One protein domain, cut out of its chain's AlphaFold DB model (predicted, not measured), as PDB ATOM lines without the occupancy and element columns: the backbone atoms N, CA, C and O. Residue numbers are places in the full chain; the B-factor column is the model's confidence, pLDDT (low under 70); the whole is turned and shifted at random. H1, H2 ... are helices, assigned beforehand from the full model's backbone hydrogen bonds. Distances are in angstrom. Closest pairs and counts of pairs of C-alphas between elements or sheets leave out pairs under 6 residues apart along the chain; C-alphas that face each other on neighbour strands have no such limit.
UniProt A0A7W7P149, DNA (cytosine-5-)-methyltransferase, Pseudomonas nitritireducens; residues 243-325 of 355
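What this domain is: This is residues 243 to 325 of the 355 residues of the protein "DNA (cytosine-5-)-methyltransferase" of Pseudomonas nitritireducens (UniProt A0A7W7P149). Two pairs of antiparallel helices make a wide V: the long H1 with H4 side by side in one arm, and the helical hairpin of H2 and H3 in the other, with the later part of H3 reaching the later half of H1. The long link of residues 263 to 274 spans from the end of H1 to the start of H2. The printed part has 83 residues with four named helices, in the order H1, H2, H3, H4, and no named strand; the class is all helix. It is only just compact, close to loose, with a radius of gyration of the C-alphas of 13.8 A, and spans 39 by 28 by 22 A.

How they stand to each other: H1, residues 243 to 262, is the longest helix. H4, residues 311 to 323, touches it along residues 244 to 252 of H1 alone, at a shallow tilt of 16 degrees, opposite ways; the closest C-alphas are those of Ala 248 and Ile 316, 6.6 A apart. H3, residues 291 to 306, only just touches H1, with 3 pairs of C-alphas within 8 A, between residues 298 to 302 of H3 and 255 to 259 of H1 alone. The closest C-alphas of H1 and H3 are those of Leu 255 and Ala 302, 7.5 A apart, and the two lines are about perpendicular at 89 degrees. H2, residues 275 to 282, touches residues 293 to 300 of H3 alone. This helical hairpin has a shallow tilt of 33 degrees, only just short of steep, opposite ways, and its closest C-alphas are those of Leu 275 and Leu 297, 5.7 A apart. Packing is only just mostly aligned: 2 of the 3 touching pairs are at a shallow tilt. H3 and H4 are close but not clearly touching, about perpendicular at 74 degrees, with their closest C-alphas, those of Leu 305 and Phe 311, 6.9 A apart. H2 is apart from H4 and from H1. Every O i to N i+4 pair is within hydrogen-bond range in H1, H2 and H3; in H4, 8 of 9 are.

Where its parts are: H1 measures 28.0 A from C-alpha 243 at (6.676, 73.302, 142.289) to C-alpha 262 at (24.384, 94.586, 146.735). H2 measures 10.5 A, H3 22.1 A and H4 17.3 A, the last ending with C-alpha 323 at (5.490, 75.246, 129.716).

The domain as a whole: The two C-alphas farthest apart are those of Pro 269 and Asn 325, 41.5 A. The printed part has no cut. The link from H1 to H2 is long, that from H2 to H3 short, and that from H3 to H4 tight. The mean pLDDT of the printed part is 71.9; 42 residues are under 70, among them residues 243 to 249, 262 to 273 and 304 to 322.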
ATOM      1  N   GLY A 243       5.225  73.121 142.123       54.34
ATOM      2  CA  GLY A 243       6.676  73.302 142.289       54.34
ATOM      3  C   GLY A 243       7.363  74.275 141.321       54.34
ATOM      4  O   GLY A 243       8.247  75.012 141.732       54.34
ATOM      5  N   ALA A 244       6.970  74.340 140.047       57.12
ATOM      6  CA  ALA A 244       7.689  75.179 139.080       57.12
ATOM      7  C   ALA A 244       7.309  76.667 139.145       57.12
ATOM      8  O   ALA A 244       8.139  77.537 138.888       57.12
ATOM      9  N   TYR A 245       6.060  76.972 139.512       62.94
ATOM     10  CA  TYR A 245       5.639  78.350 139.775       62.94
ATOM     11  C   TYR A 245       6.221  78.863 141.091       62.94
ATOM     12  O   TYR A 245       6.581  80.036 141.176       62.94
ATOM     13  N   GLU A 246       6.340  77.983 142.088       64.75
ATOM     14  CA  GLU A 246       7.054  78.264 143.333       64.75
ATOM     15  C   GLU A 246       8.537  78.511 143.057       64.75
ATOM     16  O   GLU A 246       9.012  79.590 143.385       64.75
ATOM     17  N   ALA A 247       9.228  77.625 142.331       67.69
ATOM     18  CA  ALA A 247      10.638  77.797 141.970       67.69
ATOM     19  C   ALA A 247      10.898  79.085 141.168       67.69
ATOM     20  O   ALA A 247      11.850  79.817 141.436       67.69
ATOM     21  N   ALA A 248      10.022  79.416 140.212       68.62
ATOM     22  CA  ALA A 248      10.085  80.691 139.504       68.62
ATOM     23  C   ALA A 248       9.891  81.877 140.459       68.62
ATOM     24  O   ALA A 248      10.637  82.851 140.390       68.62
ATOM     25  N   GLY A 249       8.908  81.806 141.359       69.75
ATOM     26  CA  GLY A 249       8.665  82.829 142.375       69.75
ATOM     27  C   GLY A 249       9.834  83.002 143.350       69.75
ATOM     28  O   GLY A 249      10.202  84.134 143.660       69.75
ATOM     29  N   GLU A 250      10.444  81.905 143.790       75.56
ATOM     30  CA  GLU A 250      11.621  81.873 144.660       75.56
ATOM     31  C   GLU A 250      12.841  82.482 143.969       75.56
ATOM     32  O   GLU A 250      13.496  83.346 144.550       75.56
ATOM     33  N   LEU A 251      13.095  82.129 142.705       74.31
ATOM     34  CA  LEU A 251      14.163  82.735 141.908       74.31
ATOM     35  C   LEU A 251      13.980  84.254 141.795       74.31
ATOM     36  O   LEU A 251      14.937  85.010 141.955       74.31
ATOM     37  N   LEU A 252      12.749  84.722 141.567       72.31
ATOM     38  CA  LEU A 252      12.455  86.157 141.521       72.31
ATOM     39  C   LEU A 252      12.731  86.853 142.856       72.31
ATOM     40  O   LEU A 252      13.318  87.935 142.865       72.31
ATOM     41  N   GLN A 253      12.327  86.243 143.972       75.62
ATOM     42  CA  GLN A 253      12.592  86.779 145.310       75.62
ATOM     43  C   GLN A 253      14.087  86.795 145.633       75.62
ATOM     44  O   GLN A 253      14.576  87.757 146.229       75.62
ATOM     45  N   LEU A 254      14.820  85.757 145.227       76.06
ATOM     46  CA  LEU A 254      16.261  85.665 145.422       76.06
ATOM     47  C   LEU A 254      16.986  86.776 144.656       76.06
ATOM     48  O   LEU A 254      17.784  87.499 145.248       76.06
ATOM     49  N   LEU A 255      16.662  86.966 143.374       72.94
ATOM     50  CA  LEU A 255      17.275  87.997 142.532       72.94
ATOM     51  C   LEU A 255      17.001  89.413 143.066       72.94
ATOM     52  O   LEU A 255      17.926  90.216 143.159       72.94
ATOM     53  N   ASP A 256      15.768  89.701 143.492       72.00
ATOM     54  CA  ASP A 256      15.410  90.976 144.136       72.00
ATOM     55  C   ASP A 256      16.123  91.163 145.489       72.00
ATOM     56  O   ASP A 256      16.557  92.268 145.819       72.00
ATOM     57  N   THR A 257      16.317  90.089 146.259       75.81
ATOM     58  CA  THR A 257      17.069  90.147 147.520       75.81
ATOM     59  C   THR A 257      18.540  90.477 147.283       75.81
ATOM     60  O   THR A 257      19.081  91.328 147.990       75.81
ATOM     61  N   ILE A 258      19.191  89.838 146.304       70.25
ATOM     62  CA  ILE A 258      20.599  90.107 145.978       70.25
ATOM     63  C   ILE A 258      20.751  91.549 145.475       70.25
ATOM     64  O   ILE A 258      21.615  92.272 145.976       70.25
ATOM     65  N   ASP A 259      19.873  92.004 144.578       68.94
ATOM     66  CA  ASP A 259      19.909  93.365 144.030       68.94
ATOM     67  C   ASP A 259      19.734  94.435 145.119       68.94
ATOM     68  O   ASP A 259      20.549  95.351 145.234       68.94
ATOM     69  N   ARG A 260      18.744  94.286 146.013       69.69
ATOM     70  CA  ARG A 260      18.544  95.223 147.139       69.69
ATOM     71  C   ARG A 260      19.732  95.284 148.082       69.69
ATOM     72  O   ARG A 260      19.985  96.331 148.679       69.69
ATOM     73  N   ARG A 261      20.394  94.149 148.301       73.00
ATOM     74  CA  ARG A 261      21.498  94.066 149.249       73.00
ATOM     75  C   ARG A 261      22.753  94.675 148.621       73.00
ATOM     76  O   ARG A 261      23.395  95.493 149.277       73.00
ATOM     77  N   TRP A 262      23.090  94.298 147.382       67.06
ATOM     78  CA  TRP A 262      24.384  94.586 146.735       67.06
ATOM     79  C   TRP A 262      24.362  95.733 145.715       67.06
ATOM     80  O   TRP A 262      25.423  96.194 145.304       67.06
ATOM     81  N   GLY A 263      23.185  96.238 145.340       63.62
ATOM     82  CA  GLY A 263      23.026  97.400 144.464       63.62
ATOM     83  C   GLY A 263      23.203  97.127 142.966       63.62
ATOM     84  O   GLY A 263      23.344  98.090 142.211       63.62
ATOM     85  N   GLY A 264      23.229  95.859 142.538       66.25
ATOM     86  CA  GLY A 264      23.319  95.464 141.128       66.25
ATOM     87  C   GLY A 264      24.371  94.385 140.824       66.25
ATOM     88  O   GLY A 264      24.857  93.715 141.742       66.25
ATOM     89  N   PRO A 265      24.708  94.163 139.535       66.81
ATOM     90  CA  PRO A 265      25.769  93.238 139.125       66.81
ATOM     91  C   PRO A 265      27.134  93.665 139.689       66.81
ATOM     92  O   PRO A 265      27.457  94.853 139.716       66.81
ATOM     93  N   SER A 266      27.947  92.693 140.114       66.31
ATOM     94  CA  SER A 266      29.286  92.915 140.675       66.31
ATOM     95  C   SER A 266      30.343  92.361 139.716       66.31
ATOM     96  O   SER A 266      30.303  91.168 139.429       66.31
ATOM     97  N   PRO A 267      31.261  93.180 139.176       61.56
ATOM     98  CA  PRO A 267      32.205  92.720 138.162       61.56
ATOM     99  C   PRO A 267      33.127  91.621 138.709       61.56
ATOM    100  O   PRO A 267      33.723  91.779 139.774       61.56
ATOM    101  N   VAL A 268      33.267  90.534 137.951       64.44
ATOM    102  CA  VAL A 268      34.317  89.529 138.163       64.44
ATOM    103  C   VAL A 268      35.542  89.998 137.370       64.44
ATOM    104  O   VAL A 268      35.397  90.296 136.182       64.44
ATOM    105  N   PRO A 269      36.727  90.151 137.989       62.88
ATOM    106  CA  PRO A 269      37.927  90.556 137.264       62.88
ATOM    107  C   PRO A 269      38.217  89.583 136.116       62.88
ATOM    108  O   PRO A 269      38.289  88.385 136.345       62.88
ATOM    109  N   GLU A 270      38.388  90.114 134.904       63.75
ATOM    110  CA  GLU A 270      38.769  89.363 133.691       63.75
ATOM    111  C   GLU A 270      37.718  88.395 133.108       63.75
ATOM    112  O   GLU A 270      37.970  87.838 132.045       63.75
ATOM    113  N   ALA A 271      36.525  88.257 133.701       62.09
ATOM    114  CA  ALA A 271      35.452  87.430 133.138       62.09
ATOM    115  C   ALA A 271      34.465  88.251 132.276       62.09
ATOM    116  O   ALA A 271      34.087  89.363 132.669       62.09
ATOM    117  N   PRO A 272      33.998  87.724 131.124       68.19
ATOM    118  CA  PRO A 272      32.979  88.371 130.305       68.19
ATOM    119  C   PRO A 272      31.633  88.514 131.027       68.19
ATOM    120  O   PRO A 272      31.246  87.742 131.903       68.19
ATOM    121  N   ASP A 273      30.864  89.509 130.591       68.19
ATOM    122  CA  ASP A 273      29.558  89.850 131.165       68.19
ATOM    123  C   ASP A 273      28.430  88.888 130.752       68.19
ATOM    124  O   ASP A 273      27.294  89.007 131.227       68.19
ATOM    125  N   ASN A 274      28.728  87.952 129.850       80.06
ATOM    126  CA  ASN A 274      27.794  86.998 129.284       80.06
ATOM    127  C   ASN A 274      28.210  85.564 129.644       80.06
ATOM    128  O   ASN A 274      29.240  85.087 129.188       80.06
ATOM    129  N   LEU A 275      27.364  84.849 130.394       81.19
ATOM    130  CA  LEU A 275      27.573  83.434 130.718       81.19
ATOM    131  C   LEU A 275      27.928  82.532 129.523       81.19
ATOM    132  O   LEU A 275      28.790  81.676 129.659       81.19
ATOM    133  N   LEU A 276      27.298  82.701 128.357       82.62
ATOM    134  CA  LEU A 276      27.610  81.865 127.190       82.62
ATOM    135  C   LEU A 276      29.006  82.156 126.631       82.62
ATOM    136  O   LEU A 276      29.673  81.250 126.146       82.62
ATOM    137  N   GLU A 277      29.438  83.413 126.705       84.75
ATOM    138  CA  GLU A 277      30.787  83.828 126.322       84.75
ATOM    139  C   GLU A 277      31.807  83.280 127.322       84.75
ATOM    140  O   GLU A 277      32.767  82.643 126.909       84.75
ATOM    141  N   TYR A 278      31.520  83.396 128.623       84.44
ATOM    142  CA  TYR A 278      32.338  82.836 129.699       84.44
ATOM    143  C   TYR A 278      32.582  81.336 129.514       84.44
ATOM    144  O   TYR A 278      33.726  80.918 129.391       84.44
ATOM    145  N   LEU A 279      31.513  80.539 129.396       85.94
ATOM    146  CA  LEU A 279      31.606  79.082 129.228       85.94
ATOM    147  C   LEU A 279      32.307  78.690 127.916       85.94
ATOM    148  O   LEU A 279      33.013  77.684 127.853       85.94
ATOM    149  N   SER A 280      32.144  79.492 126.858       83.75
ATOM    150  CA  SER A 280      32.831  79.262 125.584       83.75
ATOM    151  C   SER A 280      34.329  79.567 125.656       83.75
ATOM    152  O   SER A 280      35.103  78.893 124.978       83.75
ATOM    153  N   GLU A 281      34.741  80.585 126.412       84.81
ATOM    154  CA  GLU A 281      36.147  80.971 126.581       84.81
ATOM    155  C   GLU A 281      36.891  80.018 127.520       84.81
ATOM    156  O   GLU A 281      38.047  79.675 127.267       84.81
ATOM    157  N   THR A 282      36.220  79.543 128.571       79.88
ATOM    158  CA  THR A 282      36.771  78.570 129.522       79.88
ATOM    159  C   THR A 282      36.703  77.132 129.006       79.88
ATOM    160  O   THR A 282      37.425  76.268 129.506       79.88
ATOM    161  N   GLY A 283      35.851  76.856 128.012       78.38
ATOM    162  CA  GLY A 283      35.597  75.507 127.504       78.38
ATOM    163  C   GLY A 283      34.965  74.578 128.546       78.38
ATOM    164  O   GLY A 283      35.132  73.362 128.445       78.38
ATOM    165  N   SER A 284      34.297  75.141 129.559       77.19
ATOM    166  CA  SER A 284      33.660  74.410 130.657       77.19
ATOM    167  C   SER A 284      32.138  74.371 130.511       77.19
ATOM    168  O   SER A 284      31.520  75.305 130.002       77.19
ATOM    169  N   ASP A 285      31.525  73.290 130.996       84.69
ATOM    170  CA  ASP A 285      30.082  73.244 131.233       84.69
ATOM    171  C   ASP A 285      29.731  74.034 132.500       84.69
ATOM    172  O   ASP A 285      30.568  74.235 133.380       84.69
ATOM    173  N   PHE A 286      28.481  74.484 132.615       85.25
ATOM    174  CA  PHE A 286      28.040  75.219 133.796       85.25
ATOM    175  C   PHE A 286      28.015  74.325 135.049       85.25
ATOM    176  O   PHE A 286      27.196  73.415 135.142       85.25
ATOM    177  N   ASP A 287      28.855  74.639 136.038       84.19
ATOM    178  CA  ASP A 287      28.808  74.074 137.387       84.19
ATOM    179  C   ASP A 287      28.098  75.022 138.376       84.19
ATOM    180  O   ASP A 287      28.478  76.183 138.532       84.19
ATOM    181  N   ALA A 288      27.053  74.528 139.045       82.88
ATOM    182  CA  ALA A 288      26.292  75.284 140.039       82.88
ATOM    183  C   ALA A 288      26.983  75.355 141.413       82.88
ATOM    184  O   ALA A 288      26.573  76.162 142.245       82.88
ATOM    185  N   GLU A 289      28.006  74.535 141.657       87.25
ATOM    186  CA  GLU A 289      28.805  74.562 142.885       87.25
ATOM    187  C   GLU A 289      30.024  75.493 142.760       87.25
ATOM    188  O   GLU A 289      30.635  75.841 143.771       87.25
ATOM    189  N   GLU A 290      30.359  75.936 141.542       88.12
ATOM    190  CA  GLU A 290      31.467  76.857 141.273       88.12
ATOM    191  C   GLU A 290      31.029  78.322 141.504       88.12
ATOM    192  O   GLU A 290      30.185  78.852 140.768       88.12
ATOM    193  N   PRO A 291      31.587  79.031 142.508       85.06
ATOM    194  CA  PRO A 291      31.160  80.392 142.834       85.06
ATOM    195  C   PRO A 291      31.328  81.390 141.686       85.06
ATOM    196  O   PRO A 291      30.526  82.318 141.561       85.06
ATOM    197  N   GLU A 292      32.346  81.213 140.841       83.94
ATOM    198  CA  GLU A 292      32.586  82.095 139.698       83.94
ATOM    199  C   GLU A 292      31.485  81.953 138.636       83.94
ATOM    200  O   GLU A 292      30.940  82.956 138.167       83.94
ATOM    201  N   HIS A 293      31.058  80.720 138.349       86.44
ATOM    202  CA  HIS A 293      29.952  80.428 137.436       86.44
ATOM    203  C   HIS A 293      28.635  81.041 137.929       86.44
ATOM    204  O   HIS A 293      27.921  81.701 137.165       86.44
ATOM    205  N   LEU A 294      28.328  80.878 139.220       83.31
ATOM    206  CA  LEU A 294      27.152  81.488 139.848       83.31
ATOM    207  C   LEU A 294      27.195  83.020 139.781       83.31
ATOM    208  O   LEU A 294      26.167  83.659 139.537       83.31
ATOM    209  N   GLN A 295      28.372  83.619 139.971       81.25
ATOM    210  CA  GLN A 295      28.553  85.067 139.921       81.25
ATOM    211  C   GLN A 295      28.378  85.617 138.497       81.25
ATOM    212  O   GLN A 295      27.701  86.634 138.317       81.25
ATOM    213  N   VAL A 296      28.924  84.942 137.478       85.00
ATOM    214  CA  VAL A 296      28.734  85.303 136.062       85.00
ATOM    215  C   VAL A 296      27.268  85.144 135.650       85.00
ATOM    216  O   VAL A 296      26.707  86.048 135.022       85.00
ATOM    217  N   LEU A 297      26.605  84.057 136.057       84.25
ATOM    218  CA  LEU A 297      25.169  83.858 135.840       84.25
ATOM    219  C   LEU A 297      24.348  84.981 136.491       84.25
ATOM    220  O   LEU A 297      23.504  85.585 135.824       84.25
ATOM    221  N   TYR A 298      24.607  85.307 137.761       80.19
ATOM    222  CA  TYR A 298      23.938  86.417 138.443       80.19
ATOM    223  C   TYR A 298      24.153  87.739 137.702       80.19
ATOM    224  O   TYR A 298      23.189  88.465 137.474       80.19
ATOM    225  N   ASN A 299      25.379  88.044 137.275       79.75
ATOM    226  CA  ASN A 299      25.682  89.282 136.559       79.75
ATOM    227  C   ASN A 299      24.960  89.367 135.211       79.75
ATOM    228  O   ASN A 299      24.394  90.418 134.892       79.75
ATOM    229  N   HIS A 300      24.942  88.273 134.446       81.31
ATOM    230  CA  HIS A 300      24.189  88.176 133.197       81.31
ATOM    231  C   HIS A 300      22.699  88.453 133.465       81.31
ATOM    232  O   HIS A 300      22.093  89.317 132.823       81.31
ATOM    233  N   LEU A 301      22.107  87.776 134.457       74.69
ATOM    234  CA  LEU A 301      20.696  87.934 134.819       74.69
ATOM    235  C   LEU A 301      20.376  89.345 135.338       74.69
ATOM    236  O   LEU A 301      19.415  89.958 134.880       74.69
ATOM    237  N   ALA A 302      21.180  89.897 136.244       73.25
ATOM    238  CA  ALA A 302      20.986  91.225 136.825       73.25
ATOM    239  C   ALA A 302      21.019  92.331 135.760       73.25
ATOM    240  O   ALA A 302      20.187  93.239 135.780       73.25
ATOM    241  N   ARG A 303      21.907  92.233 134.764       73.69
ATOM    242  CA  ARG A 303      21.941  93.179 133.634       73.69
ATOM    243  C   ARG A 303      20.673  93.096 132.791       73.69
ATOM    244  O   ARG A 303      20.077  94.132 132.486       73.69
ATOM    245  N   LEU A 304      20.218  91.884 132.460       68.69
ATOM    246  CA  LEU A 304      18.938  91.692 131.768       68.69
ATOM    247  C   LEU A 304      17.772  92.301 132.563       68.69
ATOM    248  O   LEU A 304      16.879  92.915 131.974       68.69
ATOM    249  N   LEU A 305      17.790  92.175 133.893       63.12
ATOM    250  CA  LEU A 305      16.766  92.723 134.785       63.12
ATOM    251  C   LEU A 305      16.769  94.259 134.821       63.12
ATOM    252  O   LEU A 305      15.703  94.866 134.683       63.12
ATOM    253  N   CYS A 306      17.938  94.894 134.941       64.88
ATOM    254  CA  CYS A 306      18.072  96.355 134.988       64.88
ATOM    255  C   CYS A 306      17.590  97.040 133.702       64.88
ATOM    256  O   CYS A 306      17.018  98.132 133.747       64.88
ATOM    257  N   HIS A 307      17.778  96.400 132.547       63.72
ATOM    258  CA  HIS A 307      17.384  96.962 131.254       63.72
ATOM    259  C   HIS A 307      15.924  96.682 130.867       63.72
ATOM    260  O   HIS A 307      15.457  97.195 129.847       63.72
ATOM    261  N   ALA A 308      15.176  95.913 131.668       59.81
ATOM    262  CA  ALA A 308      13.846  95.456 131.286       59.81
ATOM    263  C   ALA A 308      12.842  95.465 132.473       59.81
ATOM    264  O   ALA A 308      12.541  94.430 133.078       59.81
ATOM    265  N   PRO A 309      12.235  96.626 132.797       54.59
ATOM    266  CA  PRO A 309      11.265  96.744 133.888       54.59
ATOM    267  C   PRO A 309      10.056  95.809 133.694       54.59
ATOM    268  O   PRO A 309       9.360  95.878 132.676       54.59
ATOM    269  N   ASN A 310       9.752  94.970 134.695       53.03
ATOM    270  CA  ASN A 310       8.709  93.920 134.672       53.03
ATOM    271  C   ASN A 310       8.938  92.768 133.671       53.03
ATOM    272  O   ASN A 310       8.008  92.012 133.381       53.03
ATOM    273  N   PHE A 311      10.139  92.629 133.111       57.94
ATOM    274  CA  PHE A 311      10.455  91.601 132.116       57.94
ATOM    275  C   PHE A 311      10.375  90.189 132.686       57.94
ATOM    276  O   PHE A 311       9.746  89.328 132.087       57.94
ATOM    277  N   HIS A 312      10.902  89.966 133.886       55.97
ATOM    278  CA  HIS A 312      10.957  88.647 134.511       55.97
ATOM    279  C   HIS A 312       9.567  88.065 134.825       55.97
ATOM    280  O   HIS A 312       9.310  86.905 134.524       55.97
ATOM    281  N   GLY A 313       8.621  88.869 135.324       58.53
ATOM    282  CA  GLY A 313       7.253  88.403 135.578       58.53
ATOM    283  C   GLY A 313       6.532  88.002 134.288       58.53
ATOM    284  O   GLY A 313       5.681  87.118 134.299       58.53
ATOM    285  N   ARG A 314       6.905  88.612 133.154       61.00
ATOM    286  CA  ARG A 314       6.368  88.273 131.829       61.00
ATOM    287  C   ARG A 314       7.097  87.112 131.163       61.00
ATOM    288  O   ARG A 314       6.444  86.331 130.490       61.00
ATOM    289  N   ILE A 315       8.415  87.011 131.317       62.72
ATOM    290  CA  ILE A 315       9.240  85.995 130.654       62.72
ATOM    291  C   ILE A 315       9.334  84.741 131.505       62.72
ATOM    292  O   ILE A 315       8.904  83.701 131.044       62.72
ATOM    293  N   ILE A 316       9.814  84.824 132.745       65.00
ATOM    294  CA  ILE A 316       9.888  83.663 133.642       65.00
ATOM    295  C   ILE A 316       8.466  83.219 133.982       65.00
ATOM    296  O   ILE A 316       8.087  82.091 133.696       65.00
ATOM    297  N   GLY A 317       7.626  84.137 134.468       63.31
ATOM    298  CA  GLY A 317       6.230  83.818 134.783       63.31
ATOM    299  C   GLY A 317       5.423  83.367 133.559       63.31
ATOM    300  O   GLY A 317       4.685  82.387 133.633       63.31
ATOM    301  N   GLY A 318       5.588  84.035 132.412       64.94
ATOM    302  CA  GLY A 318       4.890  83.665 131.178       64.94
ATOM    303  C   GLY A 318       5.397  82.366 130.559       64.94
ATOM    304  O   GLY A 318       4.583  81.571 130.104       64.94
ATOM    305  N   MET A 319       6.704  82.104 130.579       67.75
ATOM    306  CA  MET A 319       7.270  80.851 130.081       67.75
ATOM    307  C   MET A 319       6.900  79.690 130.999       67.75
ATOM    308  O   MET A 319       6.489  78.655 130.493       67.75
ATOM    309  N   CYS A 320       6.925  79.868 132.323       68.69
ATOM    310  CA  CYS A 320       6.391  78.874 133.253       68.69
ATOM    311  C   CYS A 320       4.899  78.627 132.999       68.69
ATOM    312  O   CYS A 320       4.476  77.476 132.967       68.69
ATOM    313  N   TYR A 321       4.112  79.672 132.729       65.19
ATOM    314  CA  TYR A 321       2.700  79.518 132.367       65.19
ATOM    315  C   TYR A 321       2.494  78.753 131.059       65.19
ATOM    316  O   TYR A 321       1.571  77.947 130.938       65.19
ATOM    317  N   VAL A 322       3.350  79.009 130.069       68.06
ATOM    318  CA  VAL A 322       3.310  78.317 128.784       68.06
ATOM    319  C   VAL A 322       3.753  76.875 128.955       68.06
ATOM    320  O   VAL A 322       2.975  76.018 128.577       68.06
ATOM    321  N   ILE A 323       4.924  76.594 129.534       70.00
ATOM    322  CA  ILE A 323       5.490  75.246 129.716       70.00
ATOM    323  C   ILE A 323       4.590  74.392 130.610       70.00
ATOM    324  O   ILE A 323       4.209  73.294 130.212       70.00
ATOM    325  N   HIS A 324       4.193  74.913 131.773       67.69
ATOM    326  CA  HIS A 324       3.331  74.220 132.734       67.69
ATOM    327  C   HIS A 324       1.846  74.443 132.464       67.69
ATOM    328  O   HIS A 324       1.019  74.257 133.363       67.69
ATOM    329  N   ASN A 325       1.481  74.842 131.241       69.00
ATOM    330  CA  ASN A 325       0.086  74.820 130.854       69.00
ATOM    331  C   ASN A 325      -0.432  73.383 131.043       69.00
ATOM    332  O   ASN A 325       0.187  72.454 130.532       69.00
TER     333      ASN A 325